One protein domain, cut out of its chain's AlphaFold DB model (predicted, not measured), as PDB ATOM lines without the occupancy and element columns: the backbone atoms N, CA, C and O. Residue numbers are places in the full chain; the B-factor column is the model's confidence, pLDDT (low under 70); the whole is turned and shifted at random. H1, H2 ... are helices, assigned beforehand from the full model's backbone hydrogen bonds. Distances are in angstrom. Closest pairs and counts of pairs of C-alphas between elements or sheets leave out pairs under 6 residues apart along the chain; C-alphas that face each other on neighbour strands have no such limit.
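What this domain is: This is residues 53 to 178 of the 527 residues of the protein "EH_Signature domain-containing protein" of Gallionella capsiferriformans (strain ES-2) (UniProt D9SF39). The longest helix, H4, lies in the middle, with H2 side by side with it in one layer and the pair H3 and H5 in a second layer packed on H4. H1 crosses H2 at one end of this core, and the short helices H6 and H7 lie at the other end, H7 packed on H5. The printed part has 126 residues with seven named helices, H1 to H7 in chain order, and no named strand, so its class is all helix. It is compact, with a radius of gyration of the C-alphas of 14.3 A, and spans 43 by 33 by 23 A.

Where its parts are: Find C-alpha 111 at (-50.655, -6.256, -25.743); from there H4, residues 111 to 127, runs 24.1 A to C-alpha 127 at (-39.391, -11.579, -5.133). Look at residues 138 to 152 for H5, 21.0 A long, and at residues 94 to 105 for H3, 16.5 A long. H2 is residues 71 to 79, 12.6 A. H1, residues 53 to 65, begins at C-alpha 53, (-53.583, -3.938, 2.181), and is 18.3 A long. Late in the printed part come H6, residues 163 to 170, 10.4 A, and H7, residues 172 to 175, 6.0 A.

How they stand to each other: Start from the bundle H3, H4, H5, which is up and down, each helix running against the one before it. H3 and H4 form a helical hairpin at a shallow tilt of 32 degrees; residues 104 to 105 of H3 touch H4, closest at the C-alphas of Val 104 and Leu 117, 6.8 A. H4 and H5 form another, at a tilt of 36 degrees, only just steep; residues 118 to 125 of H4 touch H5, closest at the C-alphas of Tyr 125 and Arg 141, 6.9 A. H3 and H5 touch, the same way at a shallow tilt of 8 degrees, with the C-alphas of Arg 94 and Ser 140 closest, 5.9 A. Moving outward, H2 touches H4 the same way at a shallow tilt of 25 degrees, closest at the C-alphas of Tyr 79 and Gly 120, 4.2 A. Residues 54 to 59 of H1 touch H2, about perpendicular at 74 degrees, with the C-alphas of Ile 55 and Leu 76 closest, 5.4 A. H7 touches H5, closest at the C-alphas of Ser 145 and Leu 175, 5.4 A. H6 is close to H5 but not clearly touching, with the C-alphas of Leu 152 and Ala 169 closest, 6.9 A; H6 and H4 are apart. Each O i to N i+4 pair is within hydrogen-bond range in H1, H2, H3, H5 and H6, and 12 of 13 in H4; H7 is too short for such a pair.

The domain as a whole: The C-alphas of Ser 87 and Asp 159, the two farthest apart, are 44.2 A from each other. The link from H2 to H3, residues 80 to 93, is long; in it residues 84 to 85 pair with residues 88 to 89, antiparallel. The printed part has no cut. Its mean pLDDT is 87.2, and residues 133 to 134 and 158 to 160 are under 70.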
ATOM      1  N   ALA A  53     -52.203  -3.625   1.792       85.12
ATOM      2  CA  ALA A  53     -53.583  -3.938   2.181       85.12
ATOM      3  C   ALA A  53     -54.533  -4.179   0.983       85.12
ATOM      4  O   ALA A  53     -55.475  -4.965   1.060       85.12
ATOM      5  N   THR A  54     -54.281  -3.524  -0.158       87.06
ATOM      6  CA  THR A  54     -55.088  -3.709  -1.375       87.06
ATOM      7  C   THR A  54     -54.755  -5.028  -2.079       87.06
ATOM      8  O   THR A  54     -55.646  -5.676  -2.632       87.06
ATOM      9  N   ILE A  55     -53.482  -5.432  -2.055       87.94
ATOM     10  CA  ILE A  55     -53.022  -6.729  -2.565       87.94
ATOM     11  C   ILE A  55     -53.593  -7.852  -1.694       87.94
ATOM     12  O   ILE A  55     -54.180  -8.795  -2.221       87.94
ATOM     13  N   GLU A  56     -53.511  -7.711  -0.372       89.88
ATOM     14  CA  GLU A  56     -54.030  -8.688   0.590       89.88
ATOM     15  C   GLU A  56     -55.538  -8.912   0.419       89.88
ATOM     16  O   GLU A  56     -55.989 -10.051   0.288       89.88
ATOM     17  N   ALA A  57     -56.325  -7.838   0.306       89.25
ATOM     18  CA  ALA A  57     -57.764  -7.938   0.059       89.25
ATOM     19  C   ALA A  57     -58.089  -8.656  -1.267       89.25
ATOM     20  O   ALA A  57     -59.046  -9.435  -1.347       89.25
ATOM     21  N   ALA A  58     -57.295  -8.416  -2.316       90.50
ATOM     22  CA  ALA A  58     -57.470  -9.069  -3.611       90.50
ATOM     23  C   ALA A  58     -57.147 -10.571  -3.556       90.50
ATOM     24  O   ALA A  58     -57.888 -11.362  -4.149       90.50
ATOM     25  N   LEU A  59     -56.090 -10.949  -2.832       92.06
ATOM     26  CA  LEU A  59     -55.670 -12.333  -2.611       92.06
ATOM     27  C   LEU A  59     -56.685 -13.109  -1.761       92.06
ATOM     28  O   LEU A  59     -57.113 -14.180  -2.179       92.06
ATOM     29  N   LEU A  60     -57.153 -12.544  -0.640       90.88
ATOM     30  CA  LEU A  60     -58.192 -13.156   0.203       90.88
ATOM     31  C   LEU A  60     -59.486 -13.402  -0.579       90.88
ATOM     32  O   LEU A  60     -60.128 -14.447  -0.444       90.88
ATOM     33  N   PHE A  61     -59.872 -12.453  -1.435       90.56
ATOM     34  CA  PHE A  61     -61.023 -12.647  -2.309       90.56
ATOM     35  C   PHE A  61     -60.806 -13.819  -3.271       90.56
ATOM     36  O   PHE A  61     -61.711 -14.637  -3.439       90.56
ATOM     37  N   TYR A  62     -59.639 -13.895  -3.915       91.56
ATOM     38  CA  TYR A  62     -59.334 -14.956  -4.873       91.56
ATOM     39  C   TYR A  62     -59.295 -16.330  -4.202       91.56
ATOM     40  O   TYR A  62     -59.928 -17.259  -4.699       91.56
ATOM     41  N   GLN A  63     -58.670 -16.427  -3.028       89.88
ATOM     42  CA  GLN A  63     -58.645 -17.637  -2.208       89.88
ATOM     43  C   GLN A  63     -60.064 -18.127  -1.883       89.88
ATOM     44  O   GLN A  63     -60.373 -19.301  -2.067       89.88
ATOM     45  N   LYS A  64     -60.955 -17.227  -1.444       88.69
ATOM     46  CA  LYS A  64     -62.320 -17.590  -1.032       88.69
ATOM     47  C   LYS A  64     -63.240 -17.955  -2.201       88.69
ATOM     48  O   LYS A  64     -64.114 -18.798  -2.040       88.69
ATOM     49  N   ASN A  65     -63.097 -17.290  -3.346       86.38
ATOM     50  CA  ASN A  65     -64.078 -17.372  -4.434       86.38
ATOM     51  C   ASN A  65     -63.586 -18.158  -5.656       86.38
ATOM     52  O   ASN A  65     -64.397 -18.516  -6.501       86.38
ATOM     53  N   SER A  66     -62.281 -18.422  -5.776       82.62
ATOM     54  CA  SER A  66     -61.675 -19.147  -6.906       82.62
ATOM     55  C   SER A  66     -61.945 -18.543  -8.298       82.62
ATOM     56  O   SER A  66     -61.831 -19.240  -9.305       82.62
ATOM     57  N   TYR A  67     -62.276 -17.246  -8.385       85.00
ATOM     58  CA  TYR A  67     -62.404 -16.508  -9.648       85.00
ATOM     59  C   TYR A  67     -61.924 -15.054  -9.520       85.00
ATOM     60  O   TYR A  67     -61.830 -14.497  -8.424       85.00
ATOM     61  N   LEU A  68     -61.630 -14.425 -10.662       85.12
ATOM     62  CA  LEU A  68     -61.133 -13.049 -10.759       85.12
ATOM     63  C   LEU A  68     -62.253 -12.101 -11.213       85.12
ATOM     64  O   LEU A  68     -62.825 -12.291 -12.283       85.12
ATOM     65  N   LYS A  69     -62.541 -11.043 -10.440       78.56
ATOM     66  CA  LYS A  69     -63.581 -10.038 -10.758       78.56
ATOM     67  C   LYS A  69     -63.248  -9.170 -11.976       78.56
ATOM     68  O   LYS A  69     -64.133  -8.520 -12.520       78.56
ATOM     69  N   GLY A  70     -61.978  -9.110 -12.383       85.06
ATOM     70  CA  GLY A  70     -61.547  -8.360 -13.560       85.06
ATOM     71  C   GLY A  70     -60.076  -7.950 -13.537       85.06
ATOM     72  O   GLY A  70     -59.308  -8.323 -12.650       85.06
ATOM     73  N   LEU A  71     -59.693  -7.124 -14.513       86.06
ATOM     74  CA  LEU A  71     -58.300  -6.756 -14.797       86.06
ATOM     75  C   LEU A  71     -57.559  -6.084 -13.641       86.06
ATOM     76  O   LEU A  71     -56.383  -6.367 -13.422       86.06
ATOM     77  N   ARG A  72     -58.230  -5.199 -12.894       86.94
ATOM     78  CA  ARG A  72     -57.617  -4.527 -11.740       86.94
ATOM     79  C   ARG A  72     -57.217  -5.543 -10.673       86.94
ATOM     80  O   ARG A  72     -56.103  -5.481 -10.170       86.94
ATOM     81  N   GLN A  73     -58.103  -6.488 -10.371       88.31
ATOM     82  CA  GLN A  73     -57.837  -7.530  -9.386       88.31
ATOM     83  C   GLN A  73     -56.754  -8.496  -9.867       88.31
ATOM     84  O   GLN A  73     -55.835  -8.787  -9.111       88.31
ATOM     85  N   ALA A  74     -56.820  -8.931 -11.129       90.56
ATOM     86  CA  ALA A  74     -55.795  -9.787 -11.718       90.56
ATOM     87  C   ALA A  74     -54.407  -9.142 -11.625       90.56
ATOM     88  O   ALA A  74     -53.452  -9.794 -11.218       90.56
ATOM     89  N   ARG A  75     -54.307  -7.835 -11.905       90.56
ATOM     90  CA  ARG A  75     -53.051  -7.093 -11.770       90.56
ATOM     91  C   ARG A  75     -52.540  -7.080 -10.328       90.56
ATOM     92  O   ARG A  75     -51.365  -7.349 -10.127       90.56
ATOM     93  N   LEU A  76     -53.393  -6.780  -9.345       90.19
ATOM     94  CA  LEU A  76     -53.007  -6.783  -7.924       90.19
ATOM     95  C   LEU A  76     -52.476  -8.151  -7.487       90.19
ATOM     96  O   LEU A  76     -51.437  -8.230  -6.842       90.19
ATOM     97  N   ILE A  77     -53.159  -9.219  -7.897       92.25
ATOM     98  CA  ILE A  77     -52.769 -10.591  -7.576       92.25
ATOM     99  C   ILE A  77     -51.442 -10.957  -8.241       92.25
ATOM    100  O   ILE A  77     -50.605 -11.553  -7.578       92.25
ATOM    101  N   CYS A  78     -51.204 -10.546  -9.495       93.38
ATOM    102  CA  CYS A  78     -49.924 -10.783 -10.174       93.38
ATOM    103  C   CYS A  78     -48.736 -10.184  -9.405       93.38
ATOM    104  O   CYS A  78     -47.682 -10.802  -9.370       93.38
ATOM    105  N   TYR A  79     -48.893  -9.008  -8.785       89.88
ATOM    106  CA  TYR A  79     -47.858  -8.397  -7.934       89.88
ATOM    107  C   TYR A  79     -47.751  -9.034  -6.539       89.88
ATOM    108  O   TYR A  79     -46.753  -8.831  -5.858       89.88
ATOM    109  N   GLY A  80     -48.779  -9.763  -6.106       88.88
ATOM    110  CA  GLY A  80     -48.893 -10.338  -4.770       88.88
ATOM    111  C   GLY A  80     -48.724 -11.850  -4.707       88.88
ATOM    112  O   GLY A  80     -49.043 -12.427  -3.673       88.88
ATOM    113  N   CYS A  81     -48.272 -12.523  -5.772       90.44
ATOM    114  CA  CYS A  81     -48.228 -13.990  -5.798       90.44
ATOM    115  C   CYS A  81     -47.359 -14.582  -4.678       90.44
ATOM    116  O   CYS A  81     -47.611 -15.702  -4.244       90.44
ATOM    117  N   THR A  82     -46.360 -13.826  -4.223       89.25
ATOM    118  CA  THR A  82     -45.412 -14.208  -3.169       89.25
ATOM    119  C   THR A  82     -45.768 -13.639  -1.797       89.25
ATOM    120  O   THR A  82     -45.048 -13.889  -0.833       89.25
ATOM    121  N   GLN A  83     -46.833 -12.835  -1.693       88.81
ATOM    122  CA  GLN A  83     -47.247 -12.238  -0.427       88.81
ATOM    123  C   GLN A  83     -47.852 -13.323   0.459       88.81
ATOM    124  O   GLN A  83     -48.816 -13.991   0.071       88.81
ATOM    125  N   ARG A  84     -47.307 -13.470   1.667       87.38
ATOM    126  CA  ARG A  84     -47.791 -14.459   2.624       87.38
ATOM    127  C   ARG A  84     -48.928 -13.880   3.465       87.38
ATOM    128  O   ARG A  84     -48.786 -12.831   4.086       87.38
ATOM    129  N   LEU A  85     -50.057 -14.579   3.467       86.25
ATOM    130  CA  LEU A  85     -51.263 -14.273   4.227       86.25
ATOM    131  C   LEU A  85     -51.493 -15.386   5.243       86.25
ATOM    132  O   LEU A  85     -52.064 -16.428   4.918       86.25
ATOM    133  N   ASN A  86     -51.049 -15.179   6.483       82.81
ATOM    134  CA  ASN A  86     -51.007 -16.234   7.500       82.81
ATOM    135  C   ASN A  86     -50.205 -17.452   6.988       82.81
ATOM    136  O   ASN A  86     -49.005 -17.343   6.748       82.81
ATOM    137  N   SER A  87     -50.850 -18.604   6.785       81.81
ATOM    138  CA  SER A  87     -50.232 -19.810   6.220       81.81
ATOM    139  C   SER A  87     -50.276 -19.880   4.688       81.81
ATOM    140  O   SER A  87     -49.574 -20.711   4.112       81.81
ATOM    141  N   TYR A  88     -51.057 -19.021   4.030       86.31
ATOM    142  CA  TYR A  88     -51.342 -19.072   2.598       86.31
ATOM    143  C   TYR A  88     -50.382 -18.199   1.785       86.31
ATOM    144  O   TYR A  88     -50.151 -17.037   2.116       86.31
ATOM    145  N   CYS A  89     -49.873 -18.733   0.677       90.31
ATOM    146  CA  CYS A  89     -49.095 -18.000  -0.316       90.31
ATOM    147  C   CYS A  89     -49.507 -18.500  -1.704       90.31
ATOM    148  O   CYS A  89     -49.447 -19.697  -1.967       90.31
ATOM    149  N   LEU A  90     -49.953 -17.610  -2.596       91.75
ATOM    150  CA  LEU A  90     -50.597 -18.040  -3.842       91.75
ATOM    151  C   LEU A  90     -49.662 -18.858  -4.745       91.75
ATOM    152  O   LEU A  90     -50.106 -19.832  -5.341       91.75
ATOM    153  N   ILE A  91     -48.384 -18.491  -4.847       91.44
ATOM    154  CA  ILE A  91     -47.410 -19.245  -5.650       91.44
ATOM    155  C   ILE A  91     -47.176 -20.667  -5.109       91.44
ATOM    156  O   ILE A  91     -46.810 -21.558  -5.865       91.44
ATOM    157  N   GLU A  92     -47.442 -20.929  -3.829       90.88
ATOM    158  CA  GLU A  92     -47.329 -22.273  -3.244       90.88
ATOM    159  C   GLU A  92     -48.565 -23.147  -3.524       90.88
ATOM    160  O   GLU A  92     -48.521 -24.366  -3.373       90.88
ATOM    161  N   GLU A  93     -49.653 -22.545  -4.003       90.88
ATOM    162  CA  GLU A  93     -50.947 -23.190  -4.226       90.88
ATOM    163  C   GLU A  93     -51.113 -23.533  -5.707       90.88
ATOM    164  O   GLU A  93     -51.743 -22.802  -6.478       90.88
ATOM    165  N   ARG A  94     -50.509 -24.659  -6.109       89.62
ATOM    166  CA  ARG A  94     -50.308 -25.066  -7.513       89.62
ATOM    167  C   ARG A  94     -51.536 -24.867  -8.407       89.62
ATOM    168  O   ARG A  94     -51.436 -24.234  -9.457       89.62
ATOM    169  N   ASP A  95     -52.698 -25.371  -8.001       90.62
ATOM    170  CA  ASP A  95     -53.909 -25.307  -8.829       90.62
ATOM    171  C   ASP A  95     -54.457 -23.882  -8.954       90.62
ATOM    172  O   ASP A  95     -54.884 -23.458 -10.031       90.62
ATOM    173  N   ALA A  96     -54.438 -23.118  -7.859       91.31
ATOM    174  CA  ALA A  96     -54.894 -21.733  -7.850       91.31
ATOM    175  C   ALA A  96     -53.950 -20.826  -8.656       91.31
ATOM    176  O   ALA A  96     -54.416 -19.921  -9.356       91.31
ATOM    177  N   PHE A  97     -52.645 -21.087  -8.593       94.00
ATOM    178  CA  PHE A  97     -51.633 -20.368  -9.354       94.00
ATOM    179  C   PHE A  97     -51.717 -20.667 -10.855       94.00
ATOM    180  O   PHE A  97     -51.748 -19.743 -11.666       94.00
ATOM    181  N   ASN A  98     -51.881 -21.935 -11.243       93.12
ATOM    182  CA  ASN A  98     -52.068 -22.305 -12.649       93.12
ATOM    183  C   ASN A  98     -53.324 -21.662 -13.254       93.12
ATOM    184  O   ASN A  98     -53.286 -21.166 -14.378       93.12
ATOM    185  N   LYS A  99     -54.425 -21.579 -12.492       92.94
ATOM    186  CA  LYS A  99     -55.630 -20.843 -12.920       92.94
ATOM    187  C   LYS A  99     -55.351 -19.358 -13.174       92.94
ATOM    188  O   LYS A  99     -55.899 -18.800 -14.126       92.94
ATOM    189  N   LEU A 100     -54.496 -18.723 -12.365       94.19
ATOM    190  CA  LEU A 100     -54.064 -17.342 -12.597       94.19
ATOM    191  C   LEU A 100     -53.273 -17.229 -13.906       94.19
ATOM    192  O   LEU A 100     -53.587 -16.351 -14.707       94.19
ATOM    193  N   LEU A 101     -52.296 -18.111 -14.144       95.00
ATOM    194  CA  LEU A 101     -51.495 -18.093 -15.375       95.00
ATOM    195  C   LEU A 101     -52.376 -18.254 -16.622       95.00
ATOM    196  O   LEU A 101     -52.288 -17.435 -17.535       95.00
ATOM    197  N   THR A 102     -53.304 -19.216 -16.622       94.00
ATOM    198  CA  THR A 102     -54.269 -19.410 -17.720       94.00
ATOM    199  C   THR A 102     -55.145 -18.175 -17.942       94.00
ATOM    200  O   THR A 102     -55.398 -17.776 -19.078       94.00
ATOM    201  N   TYR A 103     -55.597 -17.525 -16.864       92.94
ATOM    202  CA  TYR A 103     -56.372 -16.291 -16.972       92.94
ATOM    203  C   TYR A 103     -55.556 -15.148 -17.589       92.94
ATOM    204  O   TYR A 103     -56.081 -14.386 -18.402       92.94
ATOM    205  N   VAL A 104     -54.280 -15.016 -17.213       93.75
ATOM    206  CA  VAL A 104     -53.373 -14.003 -17.766       93.75
ATOM    207  C   VAL A 104     -53.070 -14.285 -19.242       93.75
ATOM    208  O   VAL A 104     -53.106 -13.342 -20.038       93.75
ATOM    209  N   ASP A 105     -52.864 -15.550 -19.632       93.56
ATOM    210  CA  ASP A 105     -52.634 -15.956 -21.032       93.56
ATOM    211  C   ASP A 105     -53.789 -15.547 -21.961       93.56
ATOM    212  O   ASP A 105     -53.577 -15.089 -23.086       93.56
ATOM    213  N   GLY A 106     -55.029 -15.586 -21.461       91.50
ATOM    214  CA  GLY A 106     -56.209 -15.126 -22.200       91.50
ATOM    215  C   GLY A 106     -56.127 -13.669 -22.687       91.50
ATOM    216  O   GLY A 106     -56.846 -13.280 -23.611       91.50
ATOM    217  N   TYR A 107     -55.231 -12.852 -22.120       90.19
ATOM    218  CA  TYR A 107     -55.007 -11.465 -22.528       90.19
ATOM    219  C   TYR A 107     -53.873 -11.270 -23.538       90.19
ATOM    220  O   TYR A 107     -53.646 -10.122 -23.923       90.19
ATOM    221  N   LYS A 108     -53.198 -12.324 -24.020       87.38
ATOM    222  CA  LYS A 108     -52.042 -12.215 -24.936       87.38
ATOM    223  C   LYS A 108     -52.301 -11.388 -26.198       87.38
ATOM    224  O   LYS A 108     -51.438 -10.636 -26.646       87.38
ATOM    225  N   SER A 109     -53.524 -11.434 -26.732       85.62
ATOM    226  CA  SER A 109     -53.939 -10.617 -27.883       85.62
ATOM    227  C   SER A 109     -54.016  -9.117 -27.557       85.62
ATOM    228  O   SER A 109     -53.825  -8.265 -28.425       85.62
ATOM    229  N   ARG A 110     -54.243  -8.759 -26.287       86.81
ATOM    230  CA  ARG A 110     -54.351  -7.381 -25.785       86.81
ATOM    231  C   ARG A 110     -53.021  -6.907 -25.197       86.81
ATOM    232  O   ARG A 110     -52.888  -6.729 -23.986       86.81
ATOM    233  N   ARG A 111     -52.056  -6.610 -26.074       81.94
ATOM    234  CA  ARG A 111     -50.655  -6.256 -25.743       81.94
ATOM    235  C   ARG A 111     -50.468  -5.342 -24.523       81.94
ATOM    236  O   ARG A 111     -49.691  -5.664 -23.629       81.94
ATOM    237  N   ARG A 112     -51.166  -4.197 -24.461       82.19
ATOM    238  CA  ARG A 112     -51.016  -3.223 -23.353       82.19
ATOM    239  C   ARG A 112     -51.449  -3.797 -22.003       82.19
ATOM    240  O   ARG A 112     -50.834  -3.500 -20.983       82.19
ATOM    241  N   THR A 113     -52.513  -4.589 -22.000       86.56
ATOM    242  CA  THR A 113     -53.061  -5.211 -20.794       86.56
ATOM    243  C   THR A 113     -52.183  -6.367 -20.349       86.56
ATOM    244  O   THR A 113     -51.788  -6.407 -19.186       86.56
ATOM    245  N   PHE A 114     -51.808  -7.241 -21.285       90.12
ATOM    246  CA  PHE A 114     -50.910  -8.361 -21.026       90.12
ATOM    247  C   PHE A 114     -49.583  -7.890 -20.428       90.12
ATOM    248  O   PHE A 114     -49.184  -8.377 -19.378       90.12
ATOM    249  N   ARG A 115     -48.973  -6.836 -20.991       88.25
ATOM    250  CA  ARG A 115     -47.730  -6.239 -20.471       88.25
ATOM    251  C   ARG A 115     -47.823  -5.827 -18.994       88.25
ATOM    252  O   ARG A 115     -46.864  -6.002 -18.253       88.25
ATOM    253  N   LYS A 116     -48.965  -5.284 -18.548       87.25
ATOM    254  CA  LYS A 116     -49.166  -4.877 -17.141       87.25
ATOM    255  C   LYS A 116     -49.269  -6.075 -16.195       87.25
ATOM    256  O   LYS A 116     -48.783  -5.986 -15.072       87.25
ATOM    257  N   LEU A 117     -49.917  -7.155 -16.633       91.81
ATOM    258  CA  LEU A 117     -50.044  -8.395 -15.860       91.81
ATOM    259  C   LEU A 117     -48.706  -9.141 -15.814       91.81
ATOM    260  O   LEU A 117     -48.248  -9.500 -14.734       91.81
ATOM    261  N   TYR A 118     -48.039  -9.252 -16.966       92.75
ATOM    262  CA  TYR A 118     -46.701  -9.821 -17.112       92.75
ATOM    263  C   TYR A 118     -45.701  -9.149 -16.169       92.75
ATOM    264  O   TYR A 118     -44.987  -9.831 -15.448       92.75
ATOM    265  N   ARG A 119     -45.694  -7.810 -16.095       89.88
ATOM    266  CA  ARG A 119     -44.806  -7.086 -15.171       89.88
ATOM    267  C   ARG A 119     -45.066  -7.428 -13.699       89.88
ATOM    268  O   ARG A 119     -44.118  -7.518 -12.926       89.88
ATOM    269  N   GLY A 120     -46.326  -7.627 -13.311       90.06
ATOM    270  CA  GLY A 120     -46.664  -8.081 -11.959       90.06
ATOM    271  C   GLY A 120     -46.101  -9.473 -11.678       90.06
ATOM    272  O   GLY A 120     -45.402  -9.660 -10.687       90.06
ATOM    273  N   LEU A 121     -46.330 -10.412 -12.599       93.94
ATOM    274  CA  LEU A 121     -45.810 -11.778 -12.520       93.94
ATOM    275  C   LEU A 121     -44.275 -11.815 -12.465       93.94
ATOM    276  O   LEU A 121     -43.711 -12.534 -11.647       93.94
ATOM    277  N   LEU A 122     -43.606 -10.984 -13.264       92.25
ATOM    278  CA  LEU A 122     -42.155 -10.813 -13.234       92.25
ATOM    279  C   LEU A 122     -41.663 -10.289 -11.876       92.25
ATOM    280  O   LEU A 122     -40.698 -10.809 -11.322       92.25
ATOM    281  N   SER A 123     -42.339  -9.284 -11.309       89.00
ATOM    282  CA  SER A 123     -42.013  -8.789  -9.965       89.00
ATOM    283  C   SER A 123     -42.150  -9.897  -8.921       89.00
ATOM    284  O   SER A 123     -41.305 -10.001  -8.033       89.00
ATOM    285  N   SER A 124     -43.191 -10.726  -9.022       90.19
ATOM    286  CA  SER A 124     -43.369 -11.889  -8.150       90.19
ATOM    287  C   SER A 124     -42.250 -12.917  -8.334       90.19
ATOM    288  O   SER A 124     -41.698 -13.385  -7.346       90.19
ATOM    289  N   TYR A 125     -41.838 -13.206  -9.571       91.38
ATOM    290  CA  TYR A 125     -40.725 -14.115  -9.856       91.38
ATOM    291  C   TYR A 125     -39.418 -13.675  -9.176       91.38
ATOM    292  O   TYR A 125     -38.783 -14.464  -8.480       91.38
ATOM    293  N   PHE A 126     -39.041 -12.398  -9.294       88.19
ATOM    294  CA  PHE A 126     -37.828 -11.879  -8.646       88.19
ATOM    295  C   PHE A 126     -37.943 -11.727  -7.124       88.19
ATOM    296  O   PHE A 126     -36.924 -11.652  -6.441       88.19
ATOM    297  N   SER A 127     -39.162 -11.690  -6.581       86.88
ATOM    298  CA  SER A 127     -39.391 -11.579  -5.133       86.88
ATOM    299  C   SER A 127     -39.462 -12.940  -4.431       86.88
ATOM    300  O   SER A 127     -39.373 -12.990  -3.207       86.88
ATOM    301  N   TYR A 128     -39.625 -14.036  -5.177       87.62
ATOM    302  CA  TYR A 128     -39.690 -15.386  -4.623       87.62
ATOM    303  C   TYR A 128     -38.298 -16.026  -4.562       87.62
ATOM    304  O   TYR A 128     -37.783 -16.470  -5.586       87.62
ATOM    305  N   ASP A 129     -37.689 -16.065  -3.374       86.94
ATOM    306  CA  ASP A 129     -36.369 -16.677  -3.165       86.94
ATOM    307  C   ASP A 129     -36.474 -18.219  -3.152       86.94
ATOM    308  O   ASP A 129     -37.113 -18.764  -2.243       86.94
ATOM    309  N   PRO A 130     -35.883 -18.933  -4.135       81.69
ATOM    310  CA  PRO A 130     -35.937 -20.393  -4.199       81.69
ATOM    311  C   PRO A 130     -35.135 -21.080  -3.084       81.69
ATOM    312  O   PRO A 130     -35.436 -22.226  -2.763       81.69
ATOM    313  N   ASP A 131     -34.159 -20.395  -2.482       78.94
ATOM    314  CA  ASP A 131     -33.264 -20.967  -1.468       78.94
ATOM    315  C   ASP A 131     -33.770 -20.735  -0.030       78.94
ATOM    316  O   ASP A 131     -33.090 -21.056   0.948       78.94
ATOM    317  N   SER A 132     -34.963 -20.154   0.130       81.31
ATOM    318  CA  SER A 132     -35.568 -19.922   1.443       81.31
ATOM    319  C   SER A 132     -36.125 -21.219   2.043       81.31
ATOM    320  O   SER A 132     -36.919 -21.917   1.414       81.31
ATOM    321  N   ALA A 133     -35.750 -21.516   3.292       66.81
ATOM    322  CA  ALA A 133     -36.075 -22.771   3.982       66.81
ATOM    323  C   ALA A 133     -37.586 -23.047   4.137       66.81
ATOM    324  O   ALA A 133     -37.993 -24.203   4.249       66.81
ATOM    325  N   ASP A 134     -38.415 -22.002   4.121       68.25
ATOM    326  CA  ASP A 134     -39.855 -22.091   4.391       68.25
ATOM    327  C   ASP A 134     -40.719 -22.239   3.123       68.25
ATOM    328  O   ASP A 134     -41.945 -22.342   3.211       68.25
ATOM    329  N   MET A 135     -40.105 -22.246   1.935       71.56
ATOM    330  CA  MET A 135     -40.809 -22.106   0.658       71.56
ATOM    331  C   MET A 135     -41.127 -23.456  -0.001       71.56
ATOM    332  O   MET A 135     -40.255 -24.301  -0.189       71.56
ATOM    333  N   ARG A 136     -42.392 -23.662  -0.407       77.62
ATOM    334  CA  ARG A 136     -42.878 -24.943  -0.990       77.62
ATOM    335  C   ARG A 136     -43.279 -24.871  -2.469       77.62
ATOM    336  O   ARG A 136     -43.595 -25.886  -3.083       77.62
ATOM    337  N   GLY A 137     -43.260 -23.682  -3.061       79.00
ATOM    338  CA  GLY A 137     -43.747 -23.389  -4.413       79.00
ATOM    339  C   GLY A 137     -42.755 -23.599  -5.563       79.00
ATOM    340  O   GLY A 137     -42.920 -22.950  -6.591       79.00
ATOM    341  N   GLY A 138     -41.740 -24.465  -5.431       81.81
ATOM    342  CA  GLY A 138     -40.710 -24.663  -6.471       81.81
ATOM    343  C   GLY A 138     -41.296 -24.967  -7.859       81.81
ATOM    344  O   GLY A 138     -41.028 -24.250  -8.817       81.81
ATOM    345  N   VAL A 139     -42.222 -25.930  -7.938       85.00
ATOM    346  CA  VAL A 139     -42.901 -26.313  -9.196       85.00
ATOM    347  C   VAL A 139     -43.663 -25.144  -9.832       85.00
ATOM    348  O   VAL A 139     -43.620 -24.950 -11.045       85.00
ATOM    349  N   SER A 140     -44.378 -24.355  -9.027       89.38
ATOM    350  CA  SER A 140     -45.126 -23.189  -9.509       89.38
ATOM    351  C   SER A 140     -44.200 -22.059  -9.954       89.38
ATOM    352  O   SER A 140     -44.513 -21.346 -10.904       89.38
ATOM    353  N   ARG A 141     -43.053 -21.889  -9.289       88.88
ATOM    354  CA  ARG A 141     -42.028 -20.921  -9.682       88.88
ATOM    355  C   ARG A 141     -41.387 -21.301 -11.012       88.88
ATOM    356  O   ARG A 141     -41.190 -20.418 -11.841       88.88
ATOM    357  N   ASP A 142     -41.120 -22.580 -11.249       89.00
ATOM    358  CA  ASP A 142     -40.598 -23.039 -12.539       89.00
ATOM    359  C   ASP A 142     -41.644 -22.864 -13.647       89.00
ATOM    360  O   ASP A 142     -41.328 -22.352 -14.720       89.00
ATOM    361  N   ALA A 143     -42.919 -23.153 -13.354       91.19
ATOM    362  CA  ALA A 143     -44.029 -22.844 -14.257       91.19
ATOM    363  C   ALA A 143     -44.138 -21.337 -14.556       91.19
ATOM    364  O   ALA A 143     -44.406 -20.954 -15.693       91.19
ATOM    365  N   LEU A 144     -43.898 -20.473 -13.563       93.62
ATOM    366  CA  LEU A 144     -43.831 -19.023 -13.748       93.62
ATOM    367  C   LEU A 144     -42.639 -18.617 -14.625       93.62
ATOM    368  O   LEU A 144     -42.806 -17.788 -15.513       93.62
ATOM    369  N   SER A 145     -41.462 -19.203 -14.402       92.12
ATOM    370  CA  SER A 145     -40.251 -18.963 -15.202       92.12
ATOM    371  C   SER A 145     -40.487 -19.306 -16.675       92.12
ATOM    372  O   SER A 145     -40.275 -18.466 -17.548       92.12
ATOM    373  N   LEU A 146     -41.022 -20.504 -16.935       92.56
ATOM    374  CA  LEU A 146     -41.399 -20.978 -18.269       92.56
ATOM    375  C   LEU A 146     -42.443 -20.059 -18.908       92.56
ATOM    376  O   LEU A 146     -42.237 -19.570 -20.015       92.56
ATOM    377  N   PHE A 147     -43.514 -19.735 -18.177       94.56
ATOM    378  CA  PHE A 147     -44.546 -18.819 -18.656       94.56
ATOM    379  C   PHE A 147     -43.965 -17.456 -19.054       94.56
ATOM    380  O   PHE A 147     -44.311 -16.920 -20.107       94.56
ATOM    381  N   LEU A 148     -43.088 -16.877 -18.230       94.38
ATOM    382  CA  LEU A 148     -42.459 -15.591 -18.522       94.38
ATOM    383  C   LEU A 148     -41.539 -15.682 -19.748       94.38
ATOM    384  O   LEU A 148     -41.578 -14.776 -20.584       94.38
ATOM    385  N   SER A 149     -40.756 -16.756 -19.864       92.38
ATOM    386  CA  SER A 149     -39.828 -16.992 -20.974       92.38
ATOM    387  C   SER A 149     -40.563 -17.160 -22.308       92.38
ATOM    388  O   SER A 149     -40.323 -16.393 -23.244       92.38
ATOM    389  N   ASP A 150     -41.552 -18.060 -22.370       91.69
ATOM    390  CA  ASP A 150     -42.326 -18.360 -23.586       91.69
ATOM    391  C   ASP A 150     -43.025 -17.116 -24.150       91.69
ATOM    392  O   ASP A 150     -43.144 -16.920 -25.364       91.69
ATOM    393  N   HIS A 151     -43.475 -16.234 -23.258       91.75
ATOM    394  CA  HIS A 151     -44.207 -15.035 -23.640       91.75
ATOM    395  C   HIS A 151     -43.311 -13.824 -23.901       91.75
ATOM    396  O   HIS A 151     -43.807 -12.829 -24.435       91.75
ATOM    397  N   LEU A 152     -42.013 -13.878 -23.592       90.12
ATOM    398  CA  LEU A 152     -41.095 -12.761 -23.828       90.12
ATOM    399  C   LEU A 152     -41.018 -12.407 -25.323       90.12
ATOM    400  O   LEU A 152     -41.133 -11.236 -25.689       90.12
ATOM    401  N   ALA A 153     -40.946 -13.420 -26.194       83.44
ATOM    402  CA  ALA A 153     -40.887 -13.251 -27.650       83.44
ATOM    403  C   ALA A 153     -42.171 -12.651 -28.261       83.44
ATOM    404  O   ALA A 153     -42.158 -12.143 -29.381       83.44
ATOM    405  N   THR A 154     -43.294 -12.674 -27.532       83.44
ATOM    406  CA  THR A 154     -44.569 -12.110 -28.015       83.44
ATOM    407  C   THR A 154     -44.588 -10.579 -27.999       83.44
ATOM    408  O   THR A 154     -45.443  -9.948 -28.635       83.44
ATOM    409  N   PHE A 155     -43.651  -9.954 -27.283       83.44
ATOM    410  CA  PHE A 155     -43.536  -8.507 -27.222       83.44
ATOM    411  C   PHE A 155     -42.710  -7.966 -28.393       83.44
ATOM    412  O   PHE A 155     -41.547  -8.302 -28.572       83.44
ATOM    413  N   VAL A 156     -43.302  -7.049 -29.165       70.75
ATOM    414  CA  VAL A 156     -42.567  -6.293 -30.188       70.75
ATOM    415  C   VAL A 156     -41.697  -5.240 -29.505       70.75
ATOM    416  O   VAL A 156     -42.224  -4.376 -28.794       70.75
ATOM    417  N   ILE A 157     -40.391  -5.313 -29.748       72.56
ATOM    418  CA  ILE A 157     -39.401  -4.340 -29.284       72.56
ATOM    419  C   ILE A 157     -39.292  -3.230 -30.333       72.56
ATOM    420  O   ILE A 157     -39.091  -3.502 -31.512       72.56
ATOM    421  N   GLY A 158     -39.440  -1.979 -29.908       68.19
ATOM    422  CA  GLY A 158     -39.217  -0.793 -30.736       68.19
ATOM    423  C   GLY A 158     -38.962   0.450 -29.881       68.19
ATOM    424  O   GLY A 158     -38.654   0.335 -28.695       68.19
ATOM    425  N   ASP A 159     -39.156   1.637 -30.455       61.41
ATOM    426  CA  ASP A 159     -38.758   2.924 -29.851       61.41
ATOM    427  C   ASP A 159     -39.426   3.253 -28.500       61.41
ATOM    428  O   ASP A 159     -38.926   4.068 -27.726       61.41
ATOM    429  N   PHE A 160     -40.551   2.603 -28.184       68.56
ATOM    430  CA  PHE A 160     -41.330   2.813 -26.957       68.56
ATOM    431  C   PHE A 160     -41.330   1.592 -26.019       68.56
ATOM    432  O   PHE A 160     -42.266   1.394 -25.235       68.56
ATOM    433  N   THR A 161     -40.317   0.730 -26.120       80.19
ATOM    434  CA  THR A 161     -40.146  -0.399 -25.196       80.19
ATOM    435  C   THR A 161     -39.761   0.112 -23.801       80.19
ATOM    436  O   THR A 161     -38.835   0.914 -23.689       80.19
ATOM    437  N   PRO A 162     -40.442  -0.337 -22.729       83.62
ATOM    438  CA  PRO A 162     -40.007  -0.081 -21.357       83.62
ATOM    439  C   PRO A 162     -38.594  -0.610 -21.105       83.62
ATOM    440  O   PRO A 162     -38.281  -1.716 -21.546       83.62
ATOM    441  N   ASP A 163     -37.784   0.108 -20.328       85.69
ATOM    442  CA  ASP A 163     -36.377  -0.262 -20.115       85.69
ATOM    443  C   ASP A 163     -36.227  -1.669 -19.497       85.69
ATOM    444  O   ASP A 163     -35.378  -2.443 -19.932       85.69
ATOM    445  N   TRP A 164     -37.117  -2.059 -18.572       87.56
ATOM    446  CA  TRP A 164     -37.131  -3.408 -17.980       87.56
ATOM    447  C   TRP A 164     -37.393  -4.515 -19.012       87.56
ATOM    448  O   TRP A 164     -36.839  -5.607 -18.917       87.56
ATOM    449  N   LEU A 165     -38.241  -4.245 -20.011       89.56
ATOM    450  CA  LEU A 165     -38.586  -5.217 -21.049       89.56
ATOM    451  C   LEU A 165     -37.465  -5.315 -22.086       89.56
ATOM    452  O   LEU A 165     -37.173  -6.405 -22.565       89.56
ATOM    453  N   ALA A 166     -36.817  -4.189 -22.396       88.62
ATOM    454  CA  ALA A 166     -35.619  -4.172 -23.227       88.62
ATOM    455  C   ALA A 166     -34.465  -4.940 -22.559       88.62
ATOM    456  O   ALA A 166     -33.791  -5.716 -23.228       88.62
ATOM    457  N   ALA A 167     -34.279  -4.778 -21.244       89.75
ATOM    458  CA  ALA A 167     -33.287  -5.527 -20.477       89.75
ATOM    459  C   ALA A 167     -33.572  -7.035 -20.482       89.75
ATOM    460  O   ALA A 167     -32.683  -7.810 -20.812       89.75
ATOM    461  N   LEU A 168     -34.811  -7.462 -20.206       90.50
ATOM    462  CA  LEU A 168     -35.173  -8.883 -20.289       90.50
ATOM    463  C   LEU A 168     -34.980  -9.470 -21.685       90.50
ATOM    464  O   LEU A 168     -34.514 -10.592 -21.817       90.50
ATOM    465  N   ALA A 169     -35.333  -8.727 -22.734       89.81
ATOM    466  CA  ALA A 169     -35.134  -9.199 -24.098       89.81
ATOM    467  C   ALA A 169     -33.651  -9.313 -24.480       89.81
ATOM    468  O   ALA A 169     -33.294 -10.172 -25.281       89.81
ATOM    469  N   LYS A 170     -32.799  -8.451 -23.914       90.06
ATOM    470  CA  LYS A 170     -31.341  -8.512 -24.070       90.06
ATOM    471  C   LYS A 170     -30.732  -9.689 -23.298       90.06
ATOM    472  O   LYS A 170     -29.770 -10.277 -23.778       90.06
ATOM    473  N   TYR A 171     -31.309 -10.038 -22.147       90.69
ATOM    474  CA  TYR A 171     -30.851 -11.102 -21.247       90.69
ATOM    475  C   TYR A 171     -31.968 -12.128 -20.972       90.69
ATOM    476  O   TYR A 171     -32.498 -12.196 -19.857       90.69
ATOM    477  N   PRO A 172     -32.386 -12.912 -21.985       88.62
ATOM    478  CA  PRO A 172     -33.497 -13.853 -21.841       88.62
ATOM    479  C   PRO A 172     -33.162 -15.029 -20.910       88.62
ATOM    480  O   PRO A 172     -34.062 -15.635 -20.330       88.62
ATOM    481  N   ASP A 173     -31.874 -15.330 -20.721       90.19
ATOM    482  CA  ASP A 173     -31.384 -16.382 -19.831       90.19
ATOM    483  C   ASP A 173     -31.735 -16.129 -18.358       90.19
ATOM    484  O   ASP A 173     -31.847 -17.086 -17.597       90.19
ATOM    485  N   LEU A 174     -32.013 -14.878 -17.957       91.31
ATOM    486  CA  LEU A 174     -32.461 -14.528 -16.599       91.31
ATOM    487  C   LEU A 174     -33.768 -15.221 -16.176       91.31
ATOM    488  O   LEU A 174     -34.058 -15.293 -14.981       91.31
ATOM    489  N   LEU A 175     -34.559 -15.708 -17.137       90.31
ATOM    490  CA  LEU A 175     -35.791 -16.474 -16.912       90.31
ATOM    491  C   LEU A 175     -35.598 -17.988 -17.114       90.31
ATOM    492  O   LEU A 175     -36.564 -18.749 -17.029       90.31
ATOM    493  N   GLY A 176     -34.378 -18.429 -17.422       83.38
ATOM    494  CA  GLY A 176     -34.037 -19.823 -17.677       83.38
ATOM    495  C   GLY A 176     -33.643 -20.602 -16.421       83.38
ATOM    496  O   GLY A 176     -33.682 -20.101 -15.298       83.38
ATOM    497  N   GLU A 177     -33.223 -21.853 -16.627       77.56
ATOM    498  CA  GLU A 177     -32.767 -22.745 -15.550       77.56
ATOM    499  C   GLU A 177     -31.457 -22.270 -14.901       77.56
ATOM    500  O   GLU A 177     -31.257 -22.435 -13.699       77.56
ATOM    501  N   ASN A 178     -30.572 -21.645 -15.687       79.06
ATOM    502  CA  ASN A 178     -29.275 -21.136 -15.242       79.06
ATOM    503  C   ASN A 178     -29.151 -19.639 -15.558       79.06
ATOM    504  O   ASN A 178     -28.505 -19.277 -16.541       79.06
TER     505      ASN A 178